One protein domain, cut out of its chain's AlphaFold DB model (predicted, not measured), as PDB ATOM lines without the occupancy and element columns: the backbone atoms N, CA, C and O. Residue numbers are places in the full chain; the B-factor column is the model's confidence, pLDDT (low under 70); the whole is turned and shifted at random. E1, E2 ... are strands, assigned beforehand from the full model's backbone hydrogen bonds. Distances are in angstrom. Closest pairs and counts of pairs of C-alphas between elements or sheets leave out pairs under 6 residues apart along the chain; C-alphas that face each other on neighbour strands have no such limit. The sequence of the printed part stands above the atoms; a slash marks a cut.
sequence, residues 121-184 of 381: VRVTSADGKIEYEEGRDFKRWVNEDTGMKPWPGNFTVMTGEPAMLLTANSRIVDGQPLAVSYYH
ATOM      1  N   VAL A 121     320.965 -16.382  53.350       97.19
ATOM      2  CA  VAL A 121     320.364 -16.981  52.160       97.19
ATOM      3  C   VAL A 121     321.159 -16.478  50.970       97.19
ATOM      4  O   VAL A 121     321.298 -15.267  50.796       97.19
ATOM      5  N   ARG A 122     321.657 -17.402  50.154       97.31
ATOM      6  CA  ARG A 122     322.363 -17.093  48.915       97.31
ATOM      7  C   ARG A 122     321.583 -17.645  47.736       97.31
ATOM      8  O   ARG A 122     321.232 -18.823  47.733       97.31
ATOM      9  N   VAL A 123     321.320 -16.798  46.748       98.06
ATOM     10  CA  VAL A 123     320.565 -17.153  45.542       98.06
ATOM     11  C   VAL A 123     321.419 -16.809  44.335       98.06
ATOM     12  O   VAL A 123     321.796 -15.653  44.150       98.06
ATOM     13  N   THR A 124     321.717 -17.795  43.500       98.50
ATOM     14  CA  THR A 124     322.466 -17.585  42.259       98.50
ATOM     15  C   THR A 124     321.744 -18.191  41.064       98.50
ATOM     16  O   THR A 124     320.843 -19.024  41.207       98.50
ATOM     17  N   SER A 125     322.170 -17.818  39.857       97.94
ATOM     18  CA  SER A 125     321.860 -18.592  38.654       97.94
ATOM     19  C   SER A 125     322.307 -20.043  38.842       97.94
ATOM     20  O   SER A 125     323.200 -20.330  39.644       97.94
ATOM     21  N   ALA A 126     321.697 -20.974  38.106       96.38
ATOM     22  CA  ALA A 126     322.036 -22.395  38.209       96.38
ATOM     23  C   ALA A 126     323.524 -22.702  37.946       96.38
ATOM     24  O   ALA A 126     324.047 -23.677  38.474       96.38
ATOM     25  N   ASP A 127     324.213 -21.870  37.157       95.94
ATOM     26  CA  ASP A 127     325.653 -21.977  36.893       95.94
ATOM     27  C   ASP A 127     326.535 -21.188  37.882       95.94
ATOM     28  O   ASP A 127     327.753 -21.145  37.720       95.94
ATOM     29  N   GLY A 128     325.933 -20.537  38.882       96.50
ATOM     30  CA  GLY A 128     326.623 -19.763  39.914       96.50
ATOM     31  C   GLY A 128     327.224 -18.434  39.449       96.50
ATOM     32  O   GLY A 128     327.863 -17.758  40.251       96.50
ATOM     33  N   LYS A 129     327.051 -18.037  38.180       97.12
ATOM     34  CA  LYS A 129     327.704 -16.838  37.621       97.12
ATOM     35  C   LYS A 129     327.046 -15.524  38.023       97.12
ATOM     36  O   LYS A 129     327.711 -14.490  38.019       97.12
ATOM     37  N   ILE A 130     325.750 -15.544  38.310       98.06
ATOM     38  CA  ILE A 130     324.984 -14.357  38.685       98.06
ATOM     39  C   ILE A 130     324.472 -14.560  40.100       98.06
ATOM     40  O   ILE A 130     323.744 -15.513  40.355       98.06
ATOM     41  N   GLU A 131     324.821 -13.647  40.999       98.25
ATOM     42  CA  GLU A 131     324.246 -13.582  42.338       98.25
ATOM     43  C   GLU A 131     323.058 -12.616  42.351       98.25
ATOM     44  O   GLU A 131     323.131 -11.488  41.839       98.25
ATOM     45  N   TYR A 132     321.943 -13.096  42.891       98.44
ATOM     46  CA  TYR A 132     320.698 -12.357  43.017       98.44
ATOM     47  C   TYR A 132     320.577 -11.776  44.423       98.44
ATOM     48  O   TYR A 132     320.921 -12.412  45.418       98.44
ATOM     49  N   GLU A 133     320.080 -10.549  44.500       97.94
ATOM     50  CA  GLU A 133     320.087  -9.723  45.699       97.94
ATOM     51  C   GLU A 133     318.697  -9.711  46.347       97.94
ATOM     52  O   GLU A 133     317.691  -9.387  45.706       97.94
ATOM     53  N   GLU A 134     318.626 -10.011  47.646       97.25
ATOM     54  CA  GLU A 134     317.398  -9.826  48.422       97.25
ATOM     55  C   GLU A 134     316.999  -8.338  48.453       97.25
ATOM     56  O   GLU A 134     317.836  -7.448  48.588       97.25
ATOM     57  N   GLY A 135     315.705  -8.049  48.312       97.38
ATOM     58  CA  GLY A 135     315.149  -6.699  48.205       97.38
ATOM     59  C   GLY A 135     315.170  -6.122  46.786       97.38
ATOM     60  O   GLY A 135     314.334  -5.275  46.476       97.38
ATOM     61  N   ARG A 136     316.054  -6.614  45.907       97.81
ATOM     62  CA  ARG A 136     316.107  -6.229  44.489       97.81
ATOM     63  C   ARG A 136     315.528  -7.300  43.579       97.81
ATOM     64  O   ARG A 136     314.638  -6.993  42.800       97.81
ATOM     65  N   ASP A 137     316.013  -8.533  43.658       98.38
ATOM     66  CA  ASP A 137     315.574  -9.622  42.785       98.38
ATOM     67  C   ASP A 137     314.419 -10.411  43.390       98.38
ATOM     68  O   ASP A 137     313.410 -10.671  42.740       98.38
ATOM     69  N   PHE A 138     314.505 -10.692  44.683       97.56
ATOM     70  CA  PHE A 138     313.462 -11.379  45.430       97.56
ATOM     71  C   PHE A 138     313.190 -10.661  46.750       97.56
ATOM     72  O   PHE A 138     314.062 -10.011  47.324       97.56
ATOM     73  N   LYS A 139     311.955 -10.744  47.242       96.81
ATOM     74  CA  LYS A 139     311.584 -10.275  48.579       96.81
ATOM     75  C   LYS A 139     312.247 -11.155  49.632       96.81
ATOM     76  O   LYS A 139     312.596 -12.298  49.355       96.81
ATOM     77  N   ARG A 140     312.343 -10.652  50.865       96.06
ATOM     78  CA  ARG A 140     312.846 -11.435  51.997       96.06
ATOM     79  C   ARG A 140     312.153 -12.796  52.078       96.06
ATOM     80  O   ARG A 140     310.947 -12.862  52.295       96.06
ATOM     81  N   TRP A 141     312.931 -13.863  51.905       94.75
ATOM     82  CA  TRP A 141     312.425 -15.233  51.924       94.75
ATOM     83  C   TRP A 141     312.332 -15.736  53.364       94.75
ATOM     84  O   TRP A 141     313.350 -15.896  54.044       94.75
ATOM     85  N   VAL A 142     311.105 -15.907  53.846       92.88
ATOM     86  CA  VAL A 142     310.761 -16.317  55.212       92.88
ATOM     87  C   VAL A 142     309.513 -17.190  55.178       92.88
ATOM     88  O   VAL A 142     308.681 -17.049  54.284       92.88
ATOM     89  N   ASN A 143     309.369 -18.049  56.182       92.19
ATOM     90  CA  ASN A 143     308.096 -18.659  56.542       92.19
ATOM     91  C   ASN A 143     307.716 -18.152  57.940       92.19
ATOM     92  O   ASN A 143     308.470 -18.364  58.889       92.19
ATOM     93  N   GLU A 144     306.574 -17.472  58.054       90.81
ATOM     94  CA  GLU A 144     306.097 -16.878  59.311       90.81
ATOM     95  C   GLU A 144     305.770 -17.931  60.382       90.81
ATOM     96  O   GLU A 144     305.819 -17.624  61.572       90.81
ATOM     97  N   ASP A 145     305.521 -19.183  59.984       91.94
ATOM     98  CA  ASP A 145     305.269 -20.292  60.907       91.94
ATOM     99  C   ASP A 145     306.559 -20.924  61.463       91.94
ATOM    100  O   ASP A 145     306.515 -21.664  62.452       91.94
ATOM    101  N   THR A 146     307.727 -20.635  60.871       92.50
ATOM    102  CA  THR A 146     309.005 -21.196  61.338       92.50
ATOM    103  C   THR A 146     309.340 -20.699  62.741       92.50
ATOM    104  O   THR A 146     309.513 -19.503  62.964       92.50
ATOM    105  N   GLY A 147     309.477 -21.631  63.687       92.12
ATOM    106  CA  GLY A 147     309.764 -21.297  65.082       92.12
ATOM    107  C   GLY A 147     308.566 -20.703  65.835       92.12
ATOM    108  O   GLY A 147     308.760 -20.149  66.913       92.12
ATOM    109  N   MET A 148     307.352 -20.765  65.275       93.44
ATOM    110  CA  MET A 148     306.150 -20.134  65.840       93.44
ATOM    111  C   MET A 148     305.020 -21.120  66.144       93.44
ATOM    112  O   MET A 148     303.999 -20.726  66.716       93.44
ATOM    113  N   LYS A 149     305.182 -22.393  65.769       90.31
ATOM    114  CA  LYS A 149     304.152 -23.425  65.896       90.31
ATOM    115  C   LYS A 149     304.637 -24.584  66.764       90.31
ATOM    116  O   LYS A 149     305.751 -25.050  66.554       90.31
ATOM    117  N   PRO A 150     303.789 -25.085  67.682       89.56
ATOM    118  CA  PRO A 150     302.448 -24.584  68.011       89.56
ATOM    119  C   PRO A 150     302.440 -23.273  68.825       89.56
ATOM    120  O   PRO A 150     301.385 -22.661  68.968       89.56
ATOM    121  N   TRP A 151     303.597 -22.812  69.308       92.00
ATOM    122  CA  TRP A 151     303.786 -21.517  69.972       92.00
ATOM    123  C   TRP A 151     305.192 -20.953  69.685       92.00
ATOM    124  O   TRP A 151     306.054 -21.692  69.197       92.00
ATOM    125  N   PRO A 152     305.456 -19.664  69.985       92.38
ATOM    126  CA  PRO A 152     306.762 -19.048  69.761       92.38
ATOM    127  C   PRO A 152     307.912 -19.819  70.420       92.38
ATOM    128  O   PRO A 152     307.853 -20.155  71.601       92.38
ATOM    129  N   GLY A 153     308.967 -20.078  69.651       87.94
ATOM    130  CA  GLY A 153     310.135 -20.865  70.042       87.94
ATOM    131  C   GLY A 153     310.048 -22.358  69.711       87.94
ATOM    132  O   GLY A 153     311.048 -23.052  69.876       87.94
ATOM    133  N   ASN A 154     308.904 -22.861  69.236       91.12
ATOM    134  CA  ASN A 154     308.748 -24.264  68.854       91.12
ATOM    135  C   ASN A 154     308.779 -24.461  67.331       91.12
ATOM    136  O   ASN A 154     308.384 -23.583  66.563       91.12
ATOM    137  N   PHE A 155     309.277 -25.621  66.906       92.25
ATOM    138  CA  PHE A 155     309.382 -26.012  65.507       92.25
ATOM    139  C   PHE A 155     308.616 -27.312  65.298       92.25
ATOM    140  O   PHE A 155     308.830 -28.291  66.010       92.25
ATOM    141  N   THR A 156     307.785 -27.349  64.263       89.31
ATOM    142  CA  THR A 156     307.211 -28.598  63.769       89.31
ATOM    143  C   THR A 156     308.160 -29.238  62.756       89.31
ATOM    144  O   THR A 156     308.973 -28.560  62.119       89.31
ATOM    145  N   VAL A 157     308.043 -30.558  62.569       88.56
ATOM    146  CA  VAL A 157     308.794 -31.287  61.527       88.56
ATOM    147  C   VAL A 157     308.543 -30.667  60.147       88.56
ATOM    148  O   VAL A 157     309.459 -30.565  59.337       88.56
ATOM    149  N   MET A 158     307.312 -30.202  59.913       86.88
ATOM    150  CA  MET A 158     306.880 -29.581  58.671       86.88
ATOM    151  C   MET A 158     306.129 -28.274  58.957       86.88
ATOM    152  O   MET A 158     305.052 -28.297  59.552       86.88
ATOM    153  N   THR A 159     306.690 -27.138  58.535       83.50
ATOM    154  CA  THR A 159     306.082 -25.792  58.648       83.50
ATOM    155  C   THR A 159     305.544 -25.255  57.316       83.50
ATOM    156  O   THR A 159     304.957 -24.180  57.279       83.50
ATOM    157  N   GLY A 160     305.729 -25.993  56.217       86.00
ATOM    158  CA  GLY A 160     305.439 -25.554  54.847       86.00
ATOM    159  C   GLY A 160     306.685 -25.089  54.083       86.00
ATOM    160  O   GLY A 160     307.728 -24.810  54.678       86.00
ATOM    161  N   GLU A 161     306.573 -25.021  52.757       91.00
ATOM    162  CA  GLU A 161     307.642 -24.606  51.835       91.00
ATOM    163  C   GLU A 161     307.297 -23.229  51.252       91.00
ATOM    164  O   GLU A 161     306.512 -23.142  50.303       91.00
ATOM    165  N   PRO A 162     307.804 -22.126  51.834       91.00
ATOM    166  CA  PRO A 162     307.453 -20.788  51.377       91.00
ATOM    167  C   PRO A 162     307.977 -20.548  49.956       91.00
ATOM    168  O   PRO A 162     309.153 -20.774  49.666       91.00
ATOM    169  N   ALA A 163     307.135 -20.010  49.075       91.31
ATOM    170  CA  ALA A 163     307.584 -19.573  47.757       91.31
ATOM    171  C   ALA A 163     308.526 -18.359  47.867       91.31
ATOM    172  O   ALA A 163     308.320 -17.454  48.681       91.31
ATOM    173  N   MET A 164     309.545 -18.307  47.009       92.75
ATOM    174  CA  MET A 164     310.392 -17.125  46.860       92.75
ATOM    175  C   MET A 164     309.692 -16.117  45.948       92.75
ATOM    176  O   MET A 164     309.508 -16.359  44.758       92.75
ATOM    177  N   LEU A 165     309.279 -14.981  46.508       95.06
ATOM    178  CA  LEU A 165     308.538 -13.967  45.759       95.06
ATOM    179  C   LEU A 165     309.498 -13.009  45.052       95.06
ATOM    180  O   LEU A 165     310.287 -12.336  45.712       95.06
ATOM    181  N   LEU A 166     309.392 -12.896  43.730       97.25
ATOM    182  CA  LEU A 166     310.189 -11.955  42.941       97.25
ATOM    183  C   LEU A 166     309.713 -10.508  43.142       97.25
ATOM    184  O   LEU A 166     308.539 -10.255  43.434       97.25
ATOM    185  N   THR A 167     310.622  -9.541  43.002       97.56
ATOM    186  CA  THR A 167     310.241  -8.118  42.966       97.56
ATOM    187  C   THR A 167     309.967  -7.652  41.531       97.56
ATOM    188  O   THR A 167     310.301  -8.334  40.566       97.56
ATOM    189  N   ALA A 168     309.398  -6.452  41.375       96.50
ATOM    190  CA  ALA A 168     309.192  -5.840  40.059       96.50
ATOM    191  C   ALA A 168     310.504  -5.534  39.304       96.50
ATOM    192  O   ALA A 168     310.491  -5.448  38.082       96.50
ATOM    193  N   ASN A 169     311.625  -5.388  40.018       96.44
ATOM    194  CA  ASN A 169     312.944  -5.094  39.444       96.44
ATOM    195  C   ASN A 169     313.812  -6.354  39.301       96.44
ATOM    196  O   ASN A 169     315.036  -6.255  39.178       96.44
ATOM    197  N   SER A 170     313.187  -7.530  39.371       98.00
ATOM    198  CA  SER A 170     313.887  -8.804  39.366       98.00
ATOM    199  C   SER A 170     314.614  -9.079  38.062       98.00
ATOM    200  O   SER A 170     314.054  -8.947  36.976       98.00
ATOM    201  N   ARG A 171     315.863  -9.532  38.185       97.88
ATOM    202  CA  ARG A 171     316.628 -10.141  37.092       97.88
ATOM    203  C   ARG A 171     316.327 -11.635  36.939       97.88
ATOM    204  O   ARG A 171     316.715 -12.220  35.933       97.88
ATOM    205  N   ILE A 172     315.686 -12.251  37.935       97.88
ATOM    206  CA  ILE A 172     315.175 -13.624  37.870       97.88
ATOM    207  C   ILE A 172     313.875 -13.606  37.070       97.88
ATOM    208  O   ILE A 172     313.008 -12.768  37.336       97.88
ATOM    209  N   VAL A 173     313.732 -14.544  36.137       94.56
ATOM    210  CA  VAL A 173     312.482 -14.775  35.400       94.56
ATOM    211  C   VAL A 173     311.739 -15.996  35.944       94.56
ATOM    212  O   VAL A 173     312.349 -16.906  36.504       94.56
ATOM    213  N   ASP A 174     310.416 -16.019  35.792       90.94
ATOM    214  CA  ASP A 174     309.606 -17.146  36.261       90.94
ATOM    215  C   ASP A 174     309.992 -18.455  35.547       90.94
ATOM    216  O   ASP A 174     310.327 -18.462  34.361       90.94
ATOM    217  N   GLY A 175     310.007 -19.561  36.294       90.25
ATOM    218  CA  GLY A 175     310.495 -20.865  35.825       90.25
ATOM    219  C   GLY A 175     312.019 -20.986  35.653       90.25
ATOM    220  O   GLY A 175     312.499 -22.057  35.276       90.25
ATOM    221  N   GLN A 176     312.803 -19.936  35.931       95.06
ATOM    222  CA  GLN A 176     314.261 -19.997  35.835       95.06
ATOM    223  C   GLN A 176     314.861 -20.917  36.916       95.06
ATOM    224  O   GLN A 176     314.615 -20.705  38.104       95.06
ATOM    225  N   PRO A 177     315.726 -21.883  36.553       95.31
ATOM    226  CA  PRO A 177     316.471 -22.662  37.536       95.31
ATOM    227  C   PRO A 177     317.460 -21.796  38.331       95.31
ATOM    228  O   PRO A 177     318.232 -21.017  37.758       95.31
ATOM    229  N   LEU A 178     317.474 -21.982  39.652       95.88
ATOM    230  CA  LEU A 178     318.347 -21.282  40.596       95.88
ATOM    231  C   LEU A 178     319.145 -22.282  41.432       95.88
ATOM    232  O   LEU A 178     318.688 -23.399  41.684       95.88
ATOM    233  N   ALA A 179     320.312 -21.855  41.908       95.94
ATOM    234  CA  ALA A 179     321.004 -22.510  43.009       95.94
ATOM    235  C   ALA A 179     320.776 -21.681  44.276       95.94
ATOM    236  O   ALA A 179     321.057 -20.482  44.306       95.94
ATOM    237  N   VAL A 180     320.212 -22.313  45.305       96.25
ATOM    238  CA  VAL A 180     319.803 -21.634  46.537       96.25
ATOM    239  C   VAL A 180     320.438 -22.327  47.731       96.25
ATOM    240  O   VAL A 180     320.209 -23.513  47.956       96.25
ATOM    241  N   SER A 181     321.220 -21.582  48.506       95.75
ATOM    242  CA  SER A 181     321.839 -22.048  49.747       95.75
ATOM    243  C   SER A 181     321.228 -21.318  50.932       95.75
ATOM    244  O   SER A 181     321.038 -20.102  50.900       95.75
ATOM    245  N   TYR A 182     320.897 -22.068  51.975       96.44
ATOM    246  CA  TYR A 182     320.256 -21.550  53.173       96.44
ATOM    247  C   TYR A 182     320.493 -22.491  54.355       96.44
ATOM    248  O   TYR A 182     320.921 -23.633  54.190       96.44
ATOM    249  N   TYR A 183     320.170 -22.011  55.552       96.06
ATOM    250  CA  TYR A 183     320.233 -22.786  56.786       96.06
ATOM    251  C   TYR A 183     318.827 -23.085  57.281       96.06
ATOM    252  O   TYR A 183     317.945 -22.232  57.198       96.06
ATOM    253  N   HIS A 184     318.623 -24.271  57.840       95.12
ATOM    254  CA  HIS A 184     317.342 -24.658  58.412       95.12
ATOM    255  C   HIS A 184     317.518 -25.311  59.779       95.12
ATOM    256  O   HIS A 184     318.557 -25.910  60.065       95.12
TER     257      HIS A 184
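AT A GLANCE: This is residues 121 to 184 of the 381 residues of an uncharacterized protein of Planctomycetales bacterium zrk34 (UniProt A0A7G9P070). With little regular structure, the domain is a long loop whose two ends are joined by a small antiparallel ribbon, E1 and E2, at one end of an elongated outline; the loop runs out to the far end around Trp 151 and folds back. The printed part has 64 residues, no named helix and two named strands, E1 then E2; the class is all strand, with only 8 residues in named elements. It is loose, with a radius of gyration of the C-alphas of 13.7 A and spans of 39 by 23 by 17 A.

HOW THE PARTS SIT: E1, residues 122 to 125, and E2, residues 178 to 181, are antiparallel neighbours at 159 degrees, a hairpin with a long link. C-alphas 123 and 180 face each other at 4.7 A. N 122 and O 181, 2.9 A, and N 179 and O 124, 3.0 A, are within hydrogen-bond range. Residues 123 to 124 of E1 also pair with residues 131 to 132, antiparallel.

IN THESE COORDINATES: E1 begins at C-alpha 122 (322.363, -17.093, 48.915) and measures 10.4 A. E2 measures 9.8 A and ends at C-alpha 181 (321.839, -22.048, 49.747).

THE WHOLE: The two C-alphas farthest apart, of Lys 129 and Trp 151, are 40.5 A apart. The link, residues 126 to 177, is long. The printed part has no cut, and no printed residue is under 70 in pLDDT.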